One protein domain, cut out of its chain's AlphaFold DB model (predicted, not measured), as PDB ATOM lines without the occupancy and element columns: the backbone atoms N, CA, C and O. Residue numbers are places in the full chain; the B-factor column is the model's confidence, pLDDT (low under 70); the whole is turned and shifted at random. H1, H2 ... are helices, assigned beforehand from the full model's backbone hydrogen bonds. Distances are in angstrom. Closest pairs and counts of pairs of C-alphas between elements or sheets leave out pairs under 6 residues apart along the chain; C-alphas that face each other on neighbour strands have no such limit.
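Overview. This is residues 79 to 118 and 148 to 190 of the 195 residues of the protein "Hypothetical protein" of Didymodactylos carnosus (UniProt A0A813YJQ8). Picture one long helix, H1, that runs alone, and well off from it a short helical hairpin in which H2 and H3 lie side by side. The two pieces have no contact in the printed part, and H1 makes the longest axis. The printed part has 83 residues with three named helices, H1, H2 and H3 in that order along the chain, and no named strand; the class is all helix. The whole is extended, with a radius of gyration of the C-alphas of 22.8 A, and its flat outline spans 57 by 50 by 27 A.

Arrangement. Begin at the first printed residue, where H1, residues 79 to 117, starts. H1 touches no helix, and residues 79 to 118, of which 79 to 117 belong to H1, stand free. Past the cut, look at H2, residues 148 to 164, which is apart from H1. Next comes H3, residues 171 to 188, also apart from H1. H2 and H3 touch, with 9 pairs of C-alphas within 8 A; their closest C-alphas are those of Val 151 and Leu 184, 6.5 A apart. Their lines stand at a shallow tilt of 16 degrees and they run opposite ways, with 11.2 A from centre to centre. They form a helical hairpin. In H1, H2 and H3 every O i to N i+4 pair is within hydrogen-bond range.

Along the chain. Find C-alpha 79 at (62.888, 29.278, 13.671); from there H1 runs 39 residues, Arg 79 to Gln 117, to C-alpha 117 at (9.260, 23.783, 32.284), 57.0 A from first to last C-alpha. Watch x fall along it. H2 has 17 residues, Leu 148 to Asn 164, and starts at C-alpha 148 at (14.333, 46.480, 21.763); it measures 24.5 A from first to last C-alpha. H3 has 18 residues, Val 171 to Asn 188, measures 26.0 A, and ends at C-alpha 188 at (19.574, 49.494, 26.632).

Size, cuts and confidence. The two C-alphas farthest apart are those of Arg 79 and Glu 118, at 58.9 A. Residues 119 to 147 are cut out and not printed, and C-alphas 118 and 148 are 29.3 A apart across the cut. The link from H1 to H2 runs across this cut; the link from H2 to H3, 6 residues, is short. Residues 163 to 168, at the turn of the hairpin, stand free. The mean pLDDT of the printed part is 82.1, and the model's confidence is under 70 at residues 165 to 169 and 188 to 190.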
ATOM      1  N   ARG A  79      63.231  29.251  12.239       70.06
ATOM      2  CA  ARG A  79      62.888  29.278  13.671       70.06
ATOM      3  C   ARG A  79      61.732  30.224  13.974       70.06
ATOM      4  O   ARG A  79      60.985  29.954  14.919       70.06
ATOM      5  N   LEU A  80      61.589  31.311  13.215       74.50
ATOM      6  CA  LEU A  80      60.435  32.209  13.311       74.50
ATOM      7  C   LEU A  80      59.172  31.478  12.856       74.50
ATOM      8  O   LEU A  80      58.239  31.357  13.653       74.50
ATOM      9  N   TYR A  81      59.210  30.848  11.681       76.19
ATOM     10  CA  TYR A  81      58.104  30.033  11.182       76.19
ATOM     11  C   TYR A  81      57.714  28.934  12.175       76.19
ATOM     12  O   TYR A  81      56.544  28.798  12.517       76.19
ATOM     13  N   GLN A  82      58.668  28.189  12.742       81.06
ATOM     14  CA  GLN A  82      58.347  27.163  13.745       81.06
ATOM     15  C   GLN A  82      57.673  27.720  15.010       81.06
ATOM     16  O   GLN A  82      56.839  27.040  15.619       81.06
ATOM     17  N   ARG A  83      58.035  28.932  15.451       83.06
ATOM     18  CA  ARG A  83      57.384  29.583  16.598       83.06
ATOM     19  C   ARG A  83      55.970  30.019  16.252       83.06
ATOM     20  O   ARG A  83      55.067  29.760  17.047       83.06
ATOM     21  N   GLU A  84      55.778  30.621  15.088       88.00
ATOM     22  CA  GLU A  84      54.465  31.029  14.590       88.00
ATOM     23  C   GLU A  84      53.544  29.818  14.427       88.00
ATOM     24  O   GLU A  84      52.449  29.807  14.985       88.00
ATOM     25  N   TRP A  85      54.026  28.734  13.816       81.38
ATOM     26  CA  TRP A  85      53.298  27.468  13.702       81.38
ATOM     27  C   TRP A  85      52.882  26.904  15.065       81.38
ATOM     28  O   TRP A  85      51.734  26.491  15.246       81.38
ATOM     29  N   LYS A  86      53.777  26.928  16.061       89.88
ATOM     30  CA  LYS A  86      53.444  26.504  17.434       89.88
ATOM     31  C   LYS A  86      52.400  27.413  18.084       89.88
ATOM     32  O   LYS A  86      51.538  26.916  18.807       89.88
ATOM     33  N   GLN A  87      52.460  28.723  17.853       89.94
ATOM     34  CA  GLN A  87      51.461  29.662  18.369       89.94
ATOM     35  C   GLN A  87      50.095  29.458  17.708       89.94
ATOM     36  O   GLN A  87      49.085  29.437  18.412       89.94
ATOM     37  N   ILE A  88      50.057  29.272  16.386       90.81
ATOM     38  CA  ILE A  88      48.832  28.995  15.628       90.81
ATOM     39  C   ILE A  88      48.196  27.695  16.126       90.81
ATOM     40  O   ILE A  88      47.011  27.692  16.453       90.81
ATOM     41  N   ARG A  89      48.987  26.625  16.290       91.81
ATOM     42  CA  ARG A  89      48.494  25.340  16.810       91.81
ATOM     43  C   ARG A  89      47.873  25.481  18.202       91.81
ATOM     44  O   ARG A  89      46.742  25.056  18.398       91.81
ATOM     45  N   ARG A  90      48.548  26.158  19.138       92.38
ATOM     46  CA  ARG A  90      48.006  26.406  20.491       92.38
ATOM     47  C   ARG A  90      46.709  27.212  20.470       92.38
ATOM     48  O   ARG A  90      45.807  26.942  21.254       92.38
ATOM     49  N   LYS A  91      46.609  28.219  19.595       94.06
ATOM     50  CA  LYS A  91      45.376  29.008  19.436       94.06
ATOM     51  C   LYS A  91      44.230  28.144  18.911       94.06
ATOM     52  O   LYS A  91      43.102  28.317  19.360       94.06
ATOM     53  N   LEU A  92      44.516  27.232  17.985       94.56
ATOM     54  CA  LEU A  92      43.525  26.325  17.412       94.56
ATOM     55  C   LEU A  92      43.045  25.287  18.436       94.56
ATOM     56  O   LEU A  92      41.842  25.146  18.616       94.56
ATOM     57  N   GLU A  93      43.962  24.662  19.179       92.88
ATOM     58  CA  GLU A  93      43.632  23.754  20.292       92.88
ATOM     59  C   GLU A  93      42.778  24.457  21.355       92.88
ATOM     60  O   GLU A  93      41.763  23.925  21.801       92.88
ATOM     61  N   LYS A  94      43.138  25.696  21.719       94.62
ATOM     62  CA  LYS A  94      42.362  26.487  22.678       94.62
ATOM     63  C   LYS A  94      40.938  26.752  22.185       94.62
ATOM     64  O   LYS A  94      40.001  26.598  22.958       94.62
ATOM     65  N   LYS A  95      40.770  27.126  20.911       94.69
ATOM     66  CA  LYS A  95      39.442  27.344  20.315       94.69
ATOM     67  C   LYS A  95      38.603  26.068  20.306       94.69
ATOM     68  O   LYS A  95      37.430  26.124  20.649       94.69
ATOM     69  N   GLN A  96      39.202  24.928  19.961       93.31
ATOM     70  CA  GLN A  96      38.504  23.640  19.966       93.31
ATOM     71  C   GLN A  96      38.031  23.246  21.370       93.31
ATOM     72  O   GLN A  96      36.907  22.774  21.530       93.31
ATOM     73  N   GLU A  97      38.854  23.481  22.395       92.19
ATOM     74  CA  GLU A  97      38.466  23.217  23.782       92.19
ATOM     75  C   GLU A  97      37.379  24.188  24.271       92.19
ATOM     76  O   GLU A  97      36.408  23.761  24.891       92.19
ATOM     77  N   GLU A  98      37.482  25.479  23.940       94.00
ATOM     78  CA  GLU A  98      36.434  26.469  24.231       94.00
ATOM     79  C   GLU A  98      35.094  26.085  23.566       94.00
ATOM     80  O   GLU A  98      34.049  26.128  24.214       94.00
ATOM     81  N   GLU A  99      35.108  25.635  22.307       94.00
ATOM     82  CA  GLU A  99      33.913  25.139  21.611       94.00
ATOM     83  C   GLU A  99      33.333  23.873  22.256       94.00
ATOM     84  O   GLU A  99      32.113  23.760  22.399       94.00
ATOM     85  N   ARG A 100      34.185  22.926  22.673       94.94
ATOM     86  CA  ARG A 100      33.760  21.705  23.376       94.94
ATOM     87  C   ARG A 100      33.040  22.049  24.679       94.94
ATOM     88  O   ARG A 100      31.951  21.534  24.933       94.94
ATOM     89  N   VAL A 101      33.625  22.944  25.474       92.19
ATOM     90  CA  VAL A 101      33.053  23.415  26.742       92.19
ATOM     91  C   VAL A 101      31.743  24.171  26.508       92.19
ATOM     92  O   VAL A 101      30.773  23.947  27.231       92.19
ATOM     93  N   ASN A 102      31.670  25.023  25.483       93.06
ATOM     94  CA  ASN A 102      30.444  25.752  25.154       93.06
ATOM     95  C   ASN A 102      29.298  24.808  24.775       93.06
ATOM     96  O   ASN A 102      28.210  24.942  25.330       93.06
ATOM     97  N   LYS A 103      29.547  23.795  23.935       93.00
ATOM     98  CA  LYS A 103      28.536  22.781  23.579       93.00
ATOM     99  C   LYS A 103      28.037  22.001  24.799       93.00
ATOM    100  O   LYS A 103      26.841  21.743  24.930       93.00
ATOM    101  N   GLU A 104      28.934  21.640  25.717       92.19
ATOM    102  CA  GLU A 104      28.553  20.969  26.965       92.19
ATOM    103  C   GLU A 104      27.675  21.872  27.848       92.19
ATOM    104  O   GLU A 104      26.670  21.426  28.410       92.19
ATOM    105  N   ASN A 105      28.020  23.158  27.945       92.12
ATOM    106  CA  ASN A 105      27.252  24.138  28.704       92.12
ATOM    107  C   ASN A 105      25.877  24.405  28.084       92.12
ATOM    108  O   ASN A 105      24.893  24.473  28.819       92.12
ATOM    109  N   GLU A 106      25.782  24.495  26.758       93.38
ATOM    110  CA  GLU A 106      24.510  24.608  26.037       93.38
ATOM    111  C   GLU A 106      23.598  23.413  26.332       93.38
ATOM    112  O   GLU A 106      22.428  23.596  26.668       93.38
ATOM    113  N   PHE A 107      24.139  22.190  26.303       91.12
ATOM    114  CA  PHE A 107      23.370  20.990  26.631       91.12
ATOM    115  C   PHE A 107      22.886  20.987  28.088       91.12
ATOM    116  O   PHE A 107      21.720  20.688  28.359       91.12
ATOM    117  N   LYS A 108      23.753  21.362  29.040       91.75
ATOM    118  CA  LYS A 108      23.378  21.500  30.459       91.75
ATOM    119  C   LYS A 108      22.288  22.551  30.646       91.75
ATOM    120  O   LYS A 108      21.309  22.286  31.341       91.75
ATOM    121  N   PHE A 109      22.425  23.709  30.006       90.25
ATOM    122  CA  PHE A 109      21.440  24.782  30.071       90.25
ATOM    123  C   PHE A 109      20.096  24.345  29.483       90.25
ATOM    124  O   PHE A 109      19.055  24.533  30.107       90.25
ATOM    125  N   HIS A 110      20.113  23.675  28.330       86.38
ATOM    126  CA  HIS A 110      18.911  23.139  27.699       86.38
ATOM    127  C   HIS A 110      18.220  22.083  28.577       86.38
ATOM    128  O   HIS A 110      16.996  22.098  28.720       86.38
ATOM    129  N   ARG A 111      18.987  21.195  29.221       88.25
ATOM    130  CA  ARG A 111      18.453  20.217  30.181       88.25
ATOM    131  C   ARG A 111      17.811  20.897  31.392       88.25
ATOM    132  O   ARG A 111      16.719  20.506  31.786       88.25
ATOM    133  N   LEU A 112      18.461  21.909  31.966       82.38
ATOM    134  CA  LEU A 112      17.909  22.674  33.088       82.38
ATOM    135  C   LEU A 112      16.635  23.427  32.695       82.38
ATOM    136  O   LEU A 112      15.687  23.458  33.473       82.38
ATOM    137  N   ASN A 113      16.586  23.980  31.483       82.25
ATOM    138  CA  ASN A 113      15.396  24.656  30.978       82.25
ATOM    139  C   ASN A 113      14.215  23.680  30.838       82.25
ATOM    140  O   ASN A 113      13.115  23.998  31.276       82.25
ATOM    141  N   LYS A 114      14.455  22.462  30.329       82.19
ATOM    142  CA  LYS A 114      13.433  21.399  30.297       82.19
ATOM    143  C   LYS A 114      12.904  21.069  31.691       82.19
ATOM    144  O   LYS A 114      11.702  21.136  31.899       82.19
ATOM    145  N   ILE A 115      13.796  20.830  32.653       75.50
ATOM    146  CA  ILE A 115      13.412  20.559  34.049       75.50
ATOM    147  C   ILE A 115      12.612  21.731  34.642       75.50
ATOM    148  O   ILE A 115      11.697  21.518  35.425       75.50
ATOM    149  N   SER A 116      12.929  22.973  34.267       73.38
ATOM    150  CA  SER A 116      12.199  24.149  34.756       73.38
ATOM    151  C   SER A 116      10.802  24.324  34.153       73.38
ATOM    152  O   SER A 116       9.982  25.020  34.745       73.38
ATOM    153  N   GLN A 117      10.549  23.735  32.980       72.12
ATOM    154  CA  GLN A 117       9.260  23.783  32.284       72.12
ATOM    155  C   GLN A 117       8.381  22.566  32.583       72.12
ATOM    156  O   GLN A 117       7.176  22.623  32.352       72.12
ATOM    157  N   GLU A 118       8.963  21.471  33.078       73.56
ATOM    158  CA  GLU A 118       8.196  20.327  33.555       73.56
ATOM    159  C   GLU A 118       7.326  20.766  34.747       73.56
ATOM    160  O   GLU A 118       7.854  21.321  35.718       73.56
ATOM    161  N   LEU A 148      13.904  46.927  23.095       83.00
ATOM    162  CA  LEU A 148      14.333  46.480  21.763       83.00
ATOM    163  C   LEU A 148      13.537  47.105  20.608       83.00
ATOM    164  O   LEU A 148      14.125  47.409  19.571       83.00
ATOM    165  N   ILE A 149      12.235  47.349  20.782       86.62
ATOM    166  CA  ILE A 149      11.364  47.975  19.769       86.62
ATOM    167  C   ILE A 149      11.970  49.253  19.148       86.62
ATOM    168  O   ILE A 149      12.006  49.335  17.918       86.62
ATOM    169  N   PRO A 150      12.466  50.245  19.917       83.19
ATOM    170  CA  PRO A 150      13.041  51.455  19.327       83.19
ATOM    171  C   PRO A 150      14.317  51.188  18.519       83.19
ATOM    172  O   PRO A 150      14.536  51.856  17.514       83.19
ATOM    173  N   VAL A 151      15.128  50.192  18.897       84.62
ATOM    174  CA  VAL A 151      16.332  49.806  18.136       84.62
ATOM    175  C   VAL A 151      15.940  49.203  16.788       84.62
ATOM    176  O   VAL A 151      16.486  49.582  15.757       84.62
ATOM    177  N   ILE A 152      14.957  48.298  16.786       86.44
ATOM    178  CA  ILE A 152      14.471  47.648  15.562       86.44
ATOM    179  C   ILE A 152      13.848  48.679  14.615       86.44
ATOM    180  O   ILE A 152      14.138  48.652  13.422       86.44
ATOM    181  N   ARG A 153      13.043  49.617  15.134       87.25
ATOM    182  CA  ARG A 153      12.458  50.702  14.327       87.25
ATOM    183  C   ARG A 153      13.525  51.569  13.665       87.25
ATOM    184  O   ARG A 153      13.404  51.863  12.480       87.25
ATOM    185  N   GLU A 154      14.571  51.941  14.400       84.00
ATOM    186  CA  GLU A 154      15.658  52.752  13.843       84.00
ATOM    187  C   GLU A 154      16.435  51.985  12.761       84.00
ATOM    188  O   GLU A 154      16.702  52.535  11.696       84.00
ATOM    189  N   ASN A 155      16.716  50.695  12.978       83.38
ATOM    190  CA  ASN A 155      17.366  49.842  11.975       83.38
ATOM    191  C   ASN A 155      16.548  49.738  10.688       83.38
ATOM    192  O   ASN A 155      17.102  49.819   9.595       83.38
ATOM    193  N   LEU A 156      15.229  49.583  10.816       87.38
ATOM    194  CA  LEU A 156      14.321  49.490   9.677       87.38
ATOM    195  C   LEU A 156      14.285  50.815   8.898       87.38
ATOM    196  O   LEU A 156      14.324  50.808   7.671       87.38
ATOM    197  N   PHE A 157      14.319  51.949   9.600       83.81
ATOM    198  CA  PHE A 157      14.369  53.278   8.988       83.81
ATOM    199  C   PHE A 157      15.702  53.569   8.275       83.81
ATOM    200  O   PHE A 157      15.715  54.162   7.195       83.81
ATOM    201  N   VAL A 158      16.832  53.130   8.841       81.25
ATOM    202  CA  VAL A 158      18.149  53.202   8.181       81.25
ATOM    203  C   VAL A 158      18.179  52.307   6.940       81.25
ATOM    204  O   VAL A 158      18.583  52.762   5.871       81.25
ATOM    205  N   ALA A 159      17.696  51.065   7.048       82.19
ATOM    206  CA  ALA A 159      17.634  50.127   5.929       82.19
ATOM    207  C   ALA A 159      16.746  50.648   4.786       82.19
ATOM    208  O   ALA A 159      17.150  50.598   3.627       82.19
ATOM    209  N   GLN A 160      15.577  51.217   5.102       81.88
ATOM    210  CA  GLN A 160      14.679  51.816   4.113       81.88
ATOM    211  C   GLN A 160      15.314  53.028   3.418       81.88
ATOM    212  O   GLN A 160      15.175  53.186   2.206       81.88
ATOM    213  N   ARG A 161      16.058  53.867   4.152       74.00
ATOM    214  CA  ARG A 161      16.819  54.969   3.543       74.00
ATOM    215  C   ARG A 161      17.935  54.470   2.634       74.00
ATOM    216  O   ARG A 161      18.079  55.002   1.544       74.00
ATOM    217  N   LEU A 162      18.694  53.452   3.039       75.44
ATOM    218  CA  LEU A 162      19.720  52.839   2.183       75.44
ATOM    219  C   LEU A 162      19.118  52.222   0.913       75.44
ATOM    220  O   LEU A 162      19.682  52.388  -0.163       75.44
ATOM    221  N   ALA A 163      17.958  51.572   1.018       75.69
ATOM    222  CA  ALA A 163      17.276  50.954  -0.119       75.69
ATOM    223  C   ALA A 163      16.685  51.974  -1.114       75.69
ATOM    224  O   ALA A 163      16.614  51.691  -2.307       75.69
ATOM    225  N   ASN A 164      16.279  53.158  -0.643       70.75
ATOM    226  CA  ASN A 164      15.625  54.178  -1.471       70.75
ATOM    227  C   ASN A 164      16.595  55.156  -2.165       70.75
ATOM    228  O   ASN A 164      16.146  56.004  -2.936       70.75
ATOM    229  N   VAL A 165      17.908  55.076  -1.920       61.34
ATOM    230  CA  VAL A 165      18.881  56.020  -2.495       61.34
ATOM    231  C   VAL A 165      19.457  55.481  -3.806       61.34
ATOM    232  O   VAL A 165      20.352  54.644  -3.822       61.34
ATOM    233  N   ARG A 166      18.971  56.027  -4.928       57.66
ATOM    234  CA  ARG A 166      19.524  55.851  -6.286       57.66
ATOM    235  C   ARG A 166      20.715  56.791  -6.583       57.66
ATOM    236  O   ARG A 166      20.773  57.357  -7.666       57.66
ATOM    237  N   GLY A 167      21.665  56.961  -5.656       54.16
ATOM    238  CA  GLY A 167      23.004  57.464  -6.028       54.16
ATOM    239  C   GLY A 167      23.607  58.672  -5.301       54.16
ATOM    240  O   GLY A 167      24.789  58.906  -5.502       54.16
ATOM    241  N   GLU A 168      22.916  59.388  -4.412       62.03
ATOM    242  CA  GLU A 168      23.563  60.419  -3.574       62.03
ATOM    243  C   GLU A 168      23.154  60.244  -2.114       62.03
ATOM    244  O   GLU A 168      22.054  60.603  -1.692       62.03
ATOM    245  N   TYR A 169      24.037  59.616  -1.337       59.22
ATOM    246  CA  TYR A 169      23.834  59.435   0.094       59.22
ATOM    247  C   TYR A 169      24.499  60.591   0.842       59.22
ATOM    248  O   TYR A 169      25.723  60.713   0.849       59.22
ATOM    249  N   ASP A 170      23.697  61.437   1.489       75.31
ATOM    250  CA  ASP A 170      24.190  62.525   2.332       75.31
ATOM    251  C   ASP A 170      24.848  61.937   3.594       75.31
ATOM    252  O   ASP A 170      24.176  61.537   4.552       75.31
ATOM    253  N   VAL A 171      26.181  61.834   3.565       76.56
ATOM    254  CA  VAL A 171      27.025  61.225   4.610       76.56
ATOM    255  C   VAL A 171      26.687  61.776   5.998       76.56
ATOM    256  O   VAL A 171      26.632  61.026   6.972       76.56
ATOM    257  N   LYS A 172      26.337  63.067   6.081       80.31
ATOM    258  CA  LYS A 172      25.985  63.741   7.337       80.31
ATOM    259  C   LYS A 172      24.731  63.160   7.992       80.31
ATOM    260  O   LYS A 172      24.673  63.059   9.216       80.31
ATOM    261  N   LYS A 173      23.729  62.748   7.206       79.19
ATOM    262  CA  LYS A 173      22.514  62.108   7.743       79.19
ATOM    263  C   LYS A 173      22.804  60.693   8.242       79.19
ATOM    264  O   LYS A 173      22.312  60.323   9.305       79.19
ATOM    265  N   MET A 174      23.667  59.945   7.547       75.56
ATOM    266  CA  MET A 174      24.102  58.611   7.982       75.56
ATOM    267  C   MET A 174      24.774  58.646   9.357       75.56
ATOM    268  O   MET A 174      24.480  57.827  10.229       75.56
ATOM    269  N   GLU A 175      25.681  59.601   9.554       83.12
ATOM    270  CA  GLU A 175      26.426  59.754  10.802       83.12
ATOM    271  C   GLU A 175      25.497  60.082  11.975       83.12
ATOM    272  O   GLU A 175      25.656  59.527  13.067       83.12
ATOM    273  N   GLN A 176      24.480  60.918  11.744       86.19
ATOM    274  CA  GLN A 176      23.453  61.232  12.740       86.19
ATOM    275  C   GLN A 176      22.635  59.995  13.125       86.19
ATOM    276  O   GLN A 176      22.440  59.728  14.316       86.19
ATOM    277  N   ASP A 177      22.204  59.205  12.144       81.50
ATOM    278  CA  ASP A 177      21.444  57.978  12.387       81.50
ATOM    279  C   ASP A 177      22.272  56.937  13.138       81.50
ATOM    280  O   ASP A 177      21.805  56.317  14.097       81.50
ATOM    281  N   TYR A 178      23.538  56.785  12.747       84.12
ATOM    282  CA  TYR A 178      24.474  55.889  13.408       84.12
ATOM    283  C   TYR A 178      24.725  56.312  14.860       84.12
ATOM    284  O   TYR A 178      24.685  55.475  15.768       84.12
ATOM    285  N   ALA A 179      24.928  57.608  15.114       84.38
ATOM    286  CA  ALA A 179      25.089  58.145  16.462       84.38
ATOM    287  C   ALA A 179      23.834  57.911  17.318       84.38
ATOM    288  O   ALA A 179      23.932  57.471  18.471       84.38
ATOM    289  N   LYS A 180      22.646  58.123  16.742       84.81
ATOM    290  CA  LYS A 180      21.361  57.869  17.401       84.81
ATOM    291  C   LYS A 180      21.187  56.387  17.735       84.81
ATOM    292  O   LYS A 180      20.906  56.065  18.893       84.81
ATOM    293  N   HIS A 181      21.467  55.482  16.797       79.69
ATOM    294  CA  HIS A 181      21.439  54.034  17.020       79.69
ATOM    295  C   HIS A 181      22.435  53.597  18.109       79.69
ATOM    296  O   HIS A 181      22.079  52.869  19.041       79.69
ATOM    297  N   LYS A 182      23.670  54.115  18.071       83.75
ATOM    298  CA  LYS A 182      24.696  53.848  19.089       83.75
ATOM    299  C   LYS A 182      24.252  54.313  20.479       83.75
ATOM    300  O   LYS A 182      24.461  53.596  21.458       83.75
ATOM    301  N   SER A 183      23.589  55.468  20.577       83.75
ATOM    302  CA  SER A 183      23.049  55.977  21.843       83.75
ATOM    303  C   SER A 183      21.934  55.087  22.413       83.75
ATOM    304  O   SER A 183      21.913  54.820  23.616       83.75
ATOM    305  N   LEU A 184      21.045  54.566  21.557       82.19
ATOM    306  CA  LEU A 184      19.960  53.663  21.951       82.19
ATOM    307  C   LEU A 184      20.504  52.325  22.462       82.19
ATOM    308  O   LEU A 184      20.076  51.841  23.511       82.19
ATOM    309  N   LEU A 185      21.507  51.763  21.782       78.00
ATOM    310  CA  LEU A 185      22.189  50.546  22.227       78.00
ATOM    311  C   LEU A 185      22.832  50.709  23.610       78.00
ATOM    312  O   LEU A 185      22.716  49.817  24.452       78.00
ATOM    313  N   MET A 186      23.486  51.845  23.869       79.56
ATOM    314  CA  MET A 186      24.111  52.099  25.171       79.56
ATOM    315  C   MET A 186      23.075  52.283  26.287       79.56
ATOM    316  O   MET A 186      23.255  51.723  27.366       79.56
ATOM    317  N   LYS A 187      21.953  52.970  26.020       74.25
ATOM    318  CA  LYS A 187      20.838  53.116  26.979       74.25
ATOM    319  C   LYS A 187      20.176  51.776  27.333       74.25
ATOM    320  O   LYS A 187      19.739  51.584  28.468       74.25
ATOM    321  N   ASN A 188      20.153  50.820  26.404       64.00
ATOM    322  CA  ASN A 188      19.574  49.494  26.632       64.00
ATOM    323  C   ASN A 188      20.492  48.528  27.402       64.00
ATOM    324  O   ASN A 188      19.991  47.641  28.092       64.00
ATOM    325  N   LYS A 189      21.820  48.716  27.381       64.56
ATOM    326  CA  LYS A 189      22.747  47.932  28.226       64.56
ATOM    327  C   LYS A 189      22.555  48.191  29.729       64.56
ATOM    328  O   LYS A 189      22.975  47.384  30.552       64.56
ATOM    329  N   THR A 190      21.901  49.293  30.095       56.25
ATOM    330  CA  THR A 190      21.654  49.725  31.482       56.25
ATOM    331  C   THR A 190      20.375  49.184  32.123       56.25
ATOM    332  O   THR A 190      20.028  49.615  33.225       56.25
TER     333      THR A 190